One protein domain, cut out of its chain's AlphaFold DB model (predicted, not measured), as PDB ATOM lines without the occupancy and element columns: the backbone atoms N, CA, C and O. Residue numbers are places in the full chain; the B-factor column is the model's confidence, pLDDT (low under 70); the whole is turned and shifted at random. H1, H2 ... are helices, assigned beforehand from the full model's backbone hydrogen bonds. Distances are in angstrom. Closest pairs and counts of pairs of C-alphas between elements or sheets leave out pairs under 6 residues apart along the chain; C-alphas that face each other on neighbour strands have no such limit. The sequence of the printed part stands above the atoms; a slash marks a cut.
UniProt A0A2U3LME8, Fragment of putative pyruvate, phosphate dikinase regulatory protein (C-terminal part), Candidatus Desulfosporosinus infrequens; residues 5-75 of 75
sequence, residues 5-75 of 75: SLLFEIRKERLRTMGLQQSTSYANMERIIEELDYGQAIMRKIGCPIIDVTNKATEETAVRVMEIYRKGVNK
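This is residues 5 to 75 of the 75 residues of the protein "Fragment of putative pyruvate, phosphate dikinase regulatory protein (C-terminal part)" of Candidatus Desulfosporosinus infrequens (UniProt A0A2U3LME8). Three helices are strung along a loose, open chain that runs to and fro like a Z: H2, which touches H1 at its first residues, runs one way, the long stretch of residues 46 to 57 folds back, and H3 runs out again with no contact to either helix. H1 and H2 meet in a corner at their first residues, 5 to 8 of H1 and 29 to 32 of H2, and from there lead away from each other; a wide loop, residues 18 to 28, leads from the last residue of H1 back to the first of H2. The printed part has 71 residues with three named helices, in the order H1, H2, H3, and no named strand; the class is all helix. It is loose, with a radius of gyration of the C-alphas of 16.0 A, and elongated, spanning 51 by 27 by 15 A.

H1, residues 5 to 17, touches H2, residues 29 to 45, with 4 pairs of C-alphas within 8 A. H1 touches H2 with residues 5 to 8 alone, and H2 touches H1 with residues 29 to 32 alone. The closest C-alphas of the two are those of Phe 8 and Met 29, 6.6 A apart. Their lines stand at a steep tilt of 56 degrees, opposite ways, and their centres are 18.0 A apart. H3, residues 58 to 73, touches no helix: it is apart from H1 and apart from H2. In H1, H2 and H3 every pair of backbone O of residue i and N of residue i+4 is within hydrogen-bond range.

H1 begins at Ser 5, C-alpha at (156.319, 165.390, 173.840), and ends at Thr 17, 18.6 A from first to last C-alpha. H2, the longest helix with 17 residues, runs 24.3 A from Met 29, C-alpha at (154.071, 168.142, 180.781), to Lys 45. H3 runs 22.7 A from Thr 58 to Val 73, whose C-alpha is at (132.584, 173.115, 149.303).

The two C-alphas farthest apart are those of Gln 21 and Lys 75, at 51.2 A. The links from H1 to H2, with 11 residues, and from H2 to H3, with 12 residues, are both long. Residues 34 to 39, which belong to H2, stand free, as do residues 41 to 47, of which 41 to 45 belong to H2, and residues 70 to 75, of which 70 to 73 belong to H3. The printed part has no cut and ends at Lys 75, the chain's last residue. The mean pLDDT of the printed part is 88.7, and the model's confidence is low, under 70, at residues 21 to 24 and 73 to 75.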
ATOM      1  N   SER A   5     154.861 165.530 173.728       94.00
ATOM      2  CA  SER A   5     156.319 165.390 173.840       94.00
ATOM      3  C   SER A   5     157.090 166.333 172.915       94.00
ATOM      4  O   SER A   5     158.063 166.948 173.337       94.00
ATOM      5  N   LEU A   6     156.636 166.503 171.669       94.56
ATOM      6  CA  LEU A   6     157.258 167.441 170.733       94.56
ATOM      7  C   LEU A   6     157.051 168.891 171.188       94.56
ATOM      8  O   LEU A   6     157.976 169.696 171.137       94.56
ATOM      9  N   LEU A   7     155.842 169.226 171.654       94.38
ATOM     10  CA  LEU A   7     155.545 170.565 172.157       94.38
ATOM     11  C   LEU A   7     156.372 170.897 173.407       94.38
ATOM     12  O   LEU A   7     156.855 172.022 173.529       94.38
ATOM     13  N   PHE A   8     156.571 169.926 174.299       93.75
ATOM     14  CA  PHE A   8     157.439 170.060 175.465       93.75
ATOM     15  C   PHE A   8     158.874 170.409 175.059       93.75
ATOM     16  O   PHE A   8     159.400 171.417 175.531       93.75
ATOM     17  N   GLU A   9     159.478 169.660 174.129       93.19
ATOM     18  CA  GLU A   9     160.841 169.942 173.657       93.19
ATOM     19  C   GLU A   9     160.947 171.326 172.995       93.19
ATOM     20  O   GLU A   9     161.865 172.089 173.296       93.19
ATOM     21  N   ILE A  10     159.963 171.719 172.174       92.81
ATOM     22  CA  ILE A  10     159.917 173.062 171.569       92.81
ATOM     23  C   ILE A  10     159.851 174.156 172.645       92.81
ATOM     24  O   ILE A  10     160.544 175.172 172.549       92.81
ATOM     25  N   ARG A  11     159.003 173.988 173.669       91.75
ATOM     26  CA  ARG A  11     158.866 174.969 174.757       91.75
ATOM     27  C   ARG A  11     160.127 175.037 175.615       91.75
ATOM     28  O   ARG A  11     160.550 176.140 175.958       91.75
ATOM     29  N   LYS A  12     160.741 173.892 175.909       90.31
ATOM     30  CA  LYS A  12     162.008 173.787 176.640       90.31
ATOM     31  C   LYS A  12     163.141 174.495 175.903       90.31
ATOM     32  O   LYS A  12     163.857 175.289 176.510       90.31
ATOM     33  N   GLU A  13     163.257 174.283 174.595       91.19
ATOM     34  CA  GLU A  13     164.273 174.948 173.781       91.19
ATOM     35  C   GLU A  13     164.045 176.463 173.719       91.19
ATOM     36  O   GLU A  13     164.981 177.235 173.911       91.19
ATOM     37  N   ARG A  14     162.789 176.912 173.576       90.00
ATOM     38  CA  ARG A  14     162.452 178.345 173.642       90.00
ATOM     39  C   ARG A  14     162.855 178.986 174.971       90.00
ATOM     40  O   ARG A  14     163.413 180.079 174.955       90.00
ATOM     41  N   LEU A  15     162.607 178.324 176.104       88.69
ATOM     42  CA  LEU A  15     163.035 178.822 177.420       88.69
ATOM     43  C   LEU A  15     164.554 178.969 177.497       88.69
ATOM     44  O   LEU A  15     165.050 179.994 177.966       88.69
ATOM     45  N   ARG A  16     165.282 177.976 176.969       86.38
ATOM     46  CA  ARG A  16     166.743 177.997 176.882       86.38
ATOM     47  C   ARG A  16     167.237 179.180 176.049       86.38
ATOM     48  O   ARG A  16     168.130 179.891 176.495       86.38
ATOM     49  N   THR A  17     166.641 179.426 174.878       88.50
ATOM     50  CA  THR A  17     166.991 180.576 174.020       88.50
ATOM     51  C   THR A  17     166.707 181.918 174.705       88.50
ATOM     52  O   THR A  17     167.422 182.887 174.475       88.50
ATOM     53  N   MET A  18     165.691 181.979 175.567       85.94
ATOM     54  CA  MET A  18     165.307 183.185 176.310       85.94
ATOM     55  C   MET A  18     166.137 183.424 177.584       85.94
ATOM     56  O   MET A  18     165.897 184.406 178.282       85.94
ATOM     57  N   GLY A  19     167.091 182.546 177.916       82.62
ATOM     58  CA  GLY A  19     167.900 182.660 179.136       82.62
ATOM     59  C   GLY A  19     167.115 182.416 180.432       82.62
ATOM     60  O   GLY A  19     167.593 182.750 181.514       82.62
ATOM     61  N   LEU A  20     165.913 181.839 180.339       77.81
ATOM     62  CA  LEU A  20     165.063 181.525 181.485       77.81
ATOM     63  C   LEU A  20     165.357 180.102 181.978       77.81
ATOM     64  O   LEU A  20     165.501 179.171 181.182       77.81
ATOM     65  N   GLN A  21     165.434 179.912 183.298       66.38
ATOM     66  CA  GLN A  21     165.620 178.579 183.877       66.38
ATOM     67  C   GLN A  21     164.401 177.677 183.614       66.38
ATOM     68  O   GLN A  21     163.260 178.132 183.531       66.38
ATOM     69  N   GLN A  22     164.654 176.366 183.524       60.91
ATOM     70  CA  GLN A  22     163.656 175.321 183.247       60.91
ATOM     71  C   GLN A  22     162.537 175.215 184.308       60.91
ATOM     72  O   GLN A  22     161.591 174.461 184.112       60.91
ATOM     73  N   SER A  23     162.592 175.975 185.405       59.53
ATOM     74  CA  SER A  23     161.615 175.966 186.504       59.53
ATOM     75  C   SER A  23     160.278 176.654 186.188       59.53
ATOM     76  O   SER A  23     159.511 176.961 187.102       59.53
ATOM     77  N   THR A  24     159.976 176.942 184.920       65.44
ATOM     78  CA  THR A  24     158.742 177.643 184.550       65.44
ATOM     79  C   THR A  24     157.632 176.653 184.210       65.44
ATOM     80  O   THR A  24     157.820 175.702 183.454       65.44
ATOM     81  N   SER A  25     156.422 176.932 184.706       73.62
ATOM     82  CA  SER A  25     155.182 176.204 184.375       73.62
ATOM     83  C   SER A  25     154.919 176.097 182.857       73.62
ATOM     84  O   SER A  25     154.125 175.275 182.414       73.62
ATOM     85  N   TYR A  26     155.617 176.897 182.045       76.81
ATOM     86  CA  TYR A  26     155.534 176.913 180.590       76.81
ATOM     87  C   TYR A  26     155.922 175.576 179.932       76.81
ATOM     88  O   TYR A  26     155.271 175.171 178.969       76.81
ATOM     89  N   ALA A  27     156.922 174.867 180.467       81.25
ATOM     90  CA  ALA A  27     157.334 173.540 179.999       81.25
ATOM     91  C   ALA A  27     156.963 172.440 181.011       81.25
ATOM     92  O   ALA A  27     157.745 171.530 181.245       81.25
ATOM     93  N   ASN A  28     155.787 172.519 181.641       89.75
ATOM     94  CA  ASN A  28     155.251 171.414 182.443       89.75
ATOM     95  C   ASN A  28     154.428 170.465 181.545       89.75
ATOM     96  O   ASN A  28     153.565 170.909 180.788       89.75
ATOM     97  N   MET A  29     154.705 169.160 181.626       91.94
ATOM     98  CA  MET A  29     154.071 168.142 180.781       91.94
ATOM     99  C   MET A  29     152.577 167.950 181.082       91.94
ATOM    100  O   MET A  29     151.789 167.824 180.149       91.94
ATOM    101  N   GLU A  30     152.181 167.947 182.356       92.62
ATOM    102  CA  GLU A  30     150.781 167.787 182.781       92.62
ATOM    103  C   GLU A  30     149.936 168.938 182.235       92.62
ATOM    104  O   GLU A  30     148.939 168.717 181.552       92.62
ATOM    105  N   ARG A  31     150.421 170.170 182.399       92.31
ATOM    106  CA  ARG A  31     149.788 171.374 181.861       92.31
ATOM    107  C   ARG A  31     149.685 171.347 180.337       92.31
ATOM    108  O   ARG A  31     148.674 171.765 179.782       92.31
ATOM    109  N   ILE A  32     150.715 170.861 179.638       94.06
ATOM    110  CA  ILE A  32     150.660 170.695 178.179       94.06
ATOM    111  C   ILE A  32     149.541 169.720 177.793       94.06
ATOM    112  O   ILE A  32     148.801 170.002 176.856       94.06
ATOM    113  N   ILE A  33     149.404 168.593 178.496       95.31
ATOM    114  CA  ILE A  33     148.332 167.625 178.237       95.31
ATOM    115  C   ILE A  33     146.963 168.277 178.470       95.31
ATOM    116  O   ILE A  33     146.120 168.222 177.579       95.31
ATOM    117  N   GLU A  34     146.777 168.977 179.591       95.75
ATOM    118  CA  GLU A  34     145.531 169.687 179.910       95.75
ATOM    119  C   GLU A  34     145.153 170.728 178.841       95.75
ATOM    120  O   GLU A  34     144.009 170.772 178.383       95.75
ATOM    121  N   GLU A  35     146.113 171.545 178.391       94.94
ATOM    122  CA  GLU A  35     145.909 172.548 177.336       94.94
ATOM    123  C   GLU A  35     145.486 171.898 176.007       94.94
ATOM    124  O   GLU A  35     144.588 172.389 175.311       94.94
ATOM    125  N   LEU A  36     146.124 170.779 175.649       95.75
ATOM    126  CA  LEU A  36     145.816 170.038 174.430       95.75
ATOM    127  C   LEU A  36     144.430 169.375 174.526       95.75
ATOM    128  O   LEU A  36     143.643 169.476 173.582       95.75
ATOM    129  N   ASP A  37     144.091 168.755 175.652       96.00
ATOM    130  CA  ASP A  37     142.790 168.114 175.859       96.00
ATOM    131  C   ASP A  37     141.645 169.127 175.839       96.00
ATOM    132  O   ASP A  37     140.634 168.907 175.160       96.00
ATOM    133  N   TYR A  38     141.831 170.275 176.495       96.50
ATOM    134  CA  TYR A  38     140.881 171.382 176.460       96.50
ATOM    135  C   TYR A  38     140.637 171.871 175.026       96.50
ATOM    136  O   TYR A  38     139.490 171.974 174.576       96.50
ATOM    137  N   GLY A  39     141.712 172.099 174.264       95.62
ATOM    138  CA  GLY A  39     141.613 172.500 172.862       95.62
ATOM    139  C   GLY A  39     140.869 171.468 172.010       95.62
ATOM    140  O   GLY A  39     139.976 171.830 171.240       95.62
ATOM    141  N   GLN A  40     141.183 170.178 172.163       94.62
ATOM    142  CA  GLN A  40     140.484 169.125 171.422       94.62
ATOM    143  C   GLN A  40     139.008 169.031 171.793       94.62
ATOM    144  O   GLN A  40     138.182 168.779 170.916       94.62
ATOM    145  N   ALA A  41     138.660 169.210 173.068       96.31
ATOM    146  CA  ALA A  41     137.272 169.183 173.509       96.31
ATOM    147  C   ALA A  41     136.449 170.267 172.801       96.31
ATOM    148  O   ALA A  41     135.365 169.975 172.294       96.31
ATOM    149  N   ILE A  42     136.992 171.484 172.675       96.44
ATOM    150  CA  ILE A  42     136.354 172.576 171.927       96.44
ATOM    151  C   ILE A  42     136.231 172.220 170.445       96.44
ATOM    152  O   ILE A  42     135.137 172.308 169.891       96.44
ATOM    153  N   MET A  43     137.325 171.781 169.816       93.88
ATOM    154  CA  MET A  43     137.346 171.425 168.392       93.88
ATOM    155  C   MET A  43     136.333 170.321 168.053       93.88
ATOM    156  O   MET A  43     135.608 170.418 167.063       93.88
ATOM    157  N   ARG A  44     136.221 169.299 168.913       93.75
ATOM    158  CA  ARG A  44     135.208 168.239 168.795       93.75
ATOM    159  C   ARG A  44     133.794 168.782 168.969       93.75
ATOM    160  O   ARG A  44     132.919 168.420 168.191       93.75
ATOM    161  N   LYS A  45     133.572 169.664 169.949       96.06
ATOM    162  CA  LYS A  45     132.258 170.267 170.218       96.06
ATOM    163  C   LYS A  45     131.734 171.075 169.028       96.06
ATOM    164  O   LYS A  45     130.540 171.033 168.760       96.06
ATOM    165  N   ILE A  46     132.607 171.790 168.318       94.44
ATOM    166  CA  ILE A  46     132.232 172.574 167.128       94.44
ATOM    167  C   ILE A  46     132.238 171.750 165.831       94.44
ATOM    168  O   ILE A  46     131.875 172.270 164.780       94.44
ATOM    169  N   GLY A  47     132.663 170.483 165.882       91.12
ATOM    170  CA  GLY A  47     132.727 169.601 164.715       91.12
ATOM    171  C   GLY A  47     133.805 169.978 163.695       91.12
ATOM    172  O   GLY A  47     133.697 169.594 162.531       91.12
ATOM    173  N   CYS A  48     134.839 170.732 164.089       91.38
ATOM    174  CA  CYS A  48     135.888 171.121 163.152       91.38
ATOM    175  C   CYS A  48     136.901 169.980 162.934       91.38
ATOM    176  O   CYS A  48     137.256 169.270 163.881       91.38
ATOM    177  N   PRO A  49     137.440 169.823 161.715       91.31
ATOM    178  CA  PRO A  49     138.497 168.856 161.441       91.31
ATOM    179  C   PRO A  49     139.767 169.139 162.253       91.31
ATOM    180  O   PRO A  49     140.293 170.249 162.241       91.31
ATOM    181  N   ILE A  50     140.290 168.114 162.931       93.06
ATOM    182  CA  ILE A  50     141.526 168.203 163.716       93.06
ATOM    183  C   ILE A  50     142.672 167.615 162.890       93.06
ATOM    184  O   ILE A  50     142.692 166.420 162.605       93.06
ATOM    185  N   ILE A  51     143.640 168.452 162.513       93.81
ATOM    186  CA  ILE A  51     144.803 168.050 161.706       93.81
ATOM    187  C   ILE A  51     146.007 167.845 162.620       93.81
ATOM    188  O   ILE A  51     146.375 168.775 163.331       93.81
ATOM    189  N   ASP A  52     146.633 166.668 162.619       93.69
ATOM    190  CA  ASP A  52     147.921 166.466 163.301       93.69
ATOM    191  C   ASP A  52     149.048 167.186 162.542       93.69
ATOM    192  O   ASP A  52     149.237 166.955 161.349       93.69
ATOM    193  N   VAL A  53     149.774 168.066 163.235       95.56
ATOM    194  CA  VAL A  53     150.875 168.882 162.690       95.56
ATOM    195  C   VAL A  53     152.244 168.453 163.227       95.56
ATOM    196  O   VAL A  53     153.253 169.120 163.009       95.56
ATOM    197  N   THR A  54     152.304 167.346 163.964       95.00
ATOM    198  CA  THR A  54     153.540 166.844 164.567       95.00
ATOM    199  C   THR A  54     154.552 166.469 163.489       95.00
ATOM    200  O   THR A  54     154.295 165.568 162.693       95.00
ATOM    201  N   ASN A  55     155.724 167.112 163.500       93.19
ATOM    202  CA  ASN A  55     156.783 166.921 162.499       93.19
ATOM    203  C   ASN A  55     156.304 167.135 161.051       93.19
ATOM    204  O   ASN A  55     156.849 166.536 160.126       93.19
ATOM    205  N   LYS A  56     155.267 167.955 160.854       92.50
ATOM    206  CA  LYS A  56     154.748 168.303 159.531       92.50
ATOM    207  C   LYS A  56     155.290 169.650 159.093       92.50
ATOM    208  O   LYS A  56     155.377 170.580 159.894       92.50
ATOM    209  N   ALA A  57     155.626 169.749 157.813       94.81
ATOM    210  CA  ALA A  57     155.969 171.024 157.205       94.81
ATOM    211  C   ALA A  57     154.728 171.929 157.125       94.81
ATOM    212  O   ALA A  57     153.581 171.454 157.075       94.81
ATOM    213  N   THR A  58     154.955 173.242 157.089       93.81
ATOM    214  CA  THR A  58     153.878 174.231 156.946       93.81
ATOM    215  C   THR A  58     153.130 174.019 155.630       93.81
ATOM    216  O   THR A  58     151.901 174.052 155.610       93.81
ATOM    217  N   GLU A  59     153.857 173.716 154.553       96.75
ATOM    218  CA  GLU A  59     153.319 173.437 153.222       96.75
ATOM    219  C   GLU A  59     152.410 172.203 153.234       96.75
ATOM    220  O   GLU A  59     151.292 172.251 152.725       96.75
ATOM    221  N   GLU A  60     152.844 171.111 153.872       93.12
ATOM    222  CA  GLU A  60     152.053 169.877 153.971       93.12
ATOM    223  C   GLU A  60     150.761 170.105 154.769       93.12
ATOM    224  O   GLU A  60     149.675 169.661 154.380       93.12
ATOM    225  N   THR A  61     150.858 170.863 155.864       95.12
ATOM    226  CA  THR A  61     149.696 171.235 156.677       95.12
ATOM    227  C   THR A  61     148.722 172.106 155.880       95.12
ATOM    228  O   THR A  61     147.512 171.875 155.929       95.12
ATOM    229  N   ALA A  62     149.226 173.064 155.097       95.81
ATOM    230  CA  ALA A  62     148.406 173.916 154.240       95.81
ATOM    231  C   ALA A  62     147.668 173.105 153.164       95.81
ATOM    232  O   ALA A  62     146.468 173.302 152.965       95.81
ATOM    233  N   VAL A  63     148.341 172.140 152.526       95.62
ATOM    234  CA  VAL A  63     147.704 171.219 151.569       95.62
ATOM    235  C   VAL A  63     146.541 170.481 152.234       95.62
ATOM    236  O   VAL A  63     145.437 170.466 151.690       95.62
ATOM    237  N   ARG A  64     146.740 169.956 153.449       94.56
ATOM    238  CA  ARG A  64     145.691 169.258 154.209       94.56
ATOM    239  C   ARG A  64     144.476 170.145 154.492       94.56
ATOM    240  O   ARG A  64     143.338 169.699 154.342       94.56
ATOM    241  N   VAL A  65     144.707 171.399 154.885       94.44
ATOM    242  CA  VAL A  65     143.637 172.386 155.106       94.44
ATOM    243  C   VAL A  65     142.861 172.631 153.810       94.44
ATOM    244  O   VAL A  65     141.630 172.596 153.819       94.44
ATOM    245  N   MET A  66     143.559 172.802 152.684       95.31
ATOM    246  CA  MET A  66     142.927 173.019 151.379       95.31
ATOM    247  C   MET A  66     142.112 171.810 150.908       95.31
ATOM    248  O   MET A  66     141.031 171.987 150.347       95.31
ATOM    249  N   GLU A  67     142.582 170.584 151.149       93.38
ATOM    250  CA  GLU A  67     141.824 169.359 150.856       93.38
ATOM    251  C   GLU A  67     140.504 169.306 151.631       93.38
ATOM    252  O   GLU A  67     139.455 168.995 151.063       93.38
ATOM    253  N   ILE A  68     140.556 169.612 152.928       92.38
ATOM    254  CA  ILE A  68     139.384 169.635 153.807       92.38
ATOM    255  C   ILE A  68     138.396 170.710 153.349       92.38
ATOM    256  O   ILE A  68     137.206 170.426 153.211       92.38
ATOM    257  N   TYR A  69     138.892 171.912 153.053       91.94
ATOM    258  CA  TYR A  69     138.080 173.016 152.549       91.94
ATOM    259  C   TYR A  69     137.362 172.641 151.246       91.94
ATOM    260  O   TYR A  69     136.143 172.756 151.151       91.94
ATOM    261  N   ARG A  70     138.089 172.089 150.265       92.88
ATOM    262  CA  ARG A  70     137.513 171.661 148.978       92.88
ATOM    263  C   ARG A  70     136.454 170.565 149.138       92.88
ATOM    264  O   ARG A  70     135.438 170.602 148.453       92.88
ATOM    265  N   LYS A  71     136.658 169.605 150.048       86.56
ATOM    266  CA  LYS A  71     135.659 168.563 150.353       86.56
ATOM    267  C   LYS A  71     134.388 169.128 150.989       86.56
ATOM    268  O   LYS A  71     133.322 168.571 150.761       86.56
ATOM    269  N   GLY A  72     134.507 170.193 151.780       79.06
ATOM    270  CA  GLY A  72     133.367 170.889 152.377       79.06
ATOM    271  C   GLY A  72     132.571 171.734 151.380       79.06
ATOM    272  O   GLY A  72     131.363 171.826 151.524       79.06
ATOM    273  N   VAL A  73     133.229 172.311 150.366       64.44
ATOM    274  CA  VAL A  73     132.584 173.115 149.303       64.44
ATOM    275  C   VAL A  73     131.812 172.254 148.295       64.44
ATOM    276  O   VAL A  73     130.817 172.703 147.741       64.44
ATOM    277  N   ASN A  74     132.253 171.017 148.053       55.22
ATOM    278  CA  ASN A  74     131.624 170.094 147.097       55.22
ATOM    279  C   ASN A  74     130.473 169.262 147.704       55.22
ATOM    280  O   ASN A  74     130.131 168.210 147.159       55.22
ATOM    281  N   LYS A  75     129.931 169.679 148.852       49.44
ATOM    282  CA  LYS A  75     128.861 169.003 149.588       49.44
ATOM    283  C   LYS A  75     127.670 169.940 149.729       49.44
ATOM    284  O   LYS A  75     126.538 169.424 149.650       49.44
TER     285      LYS A  75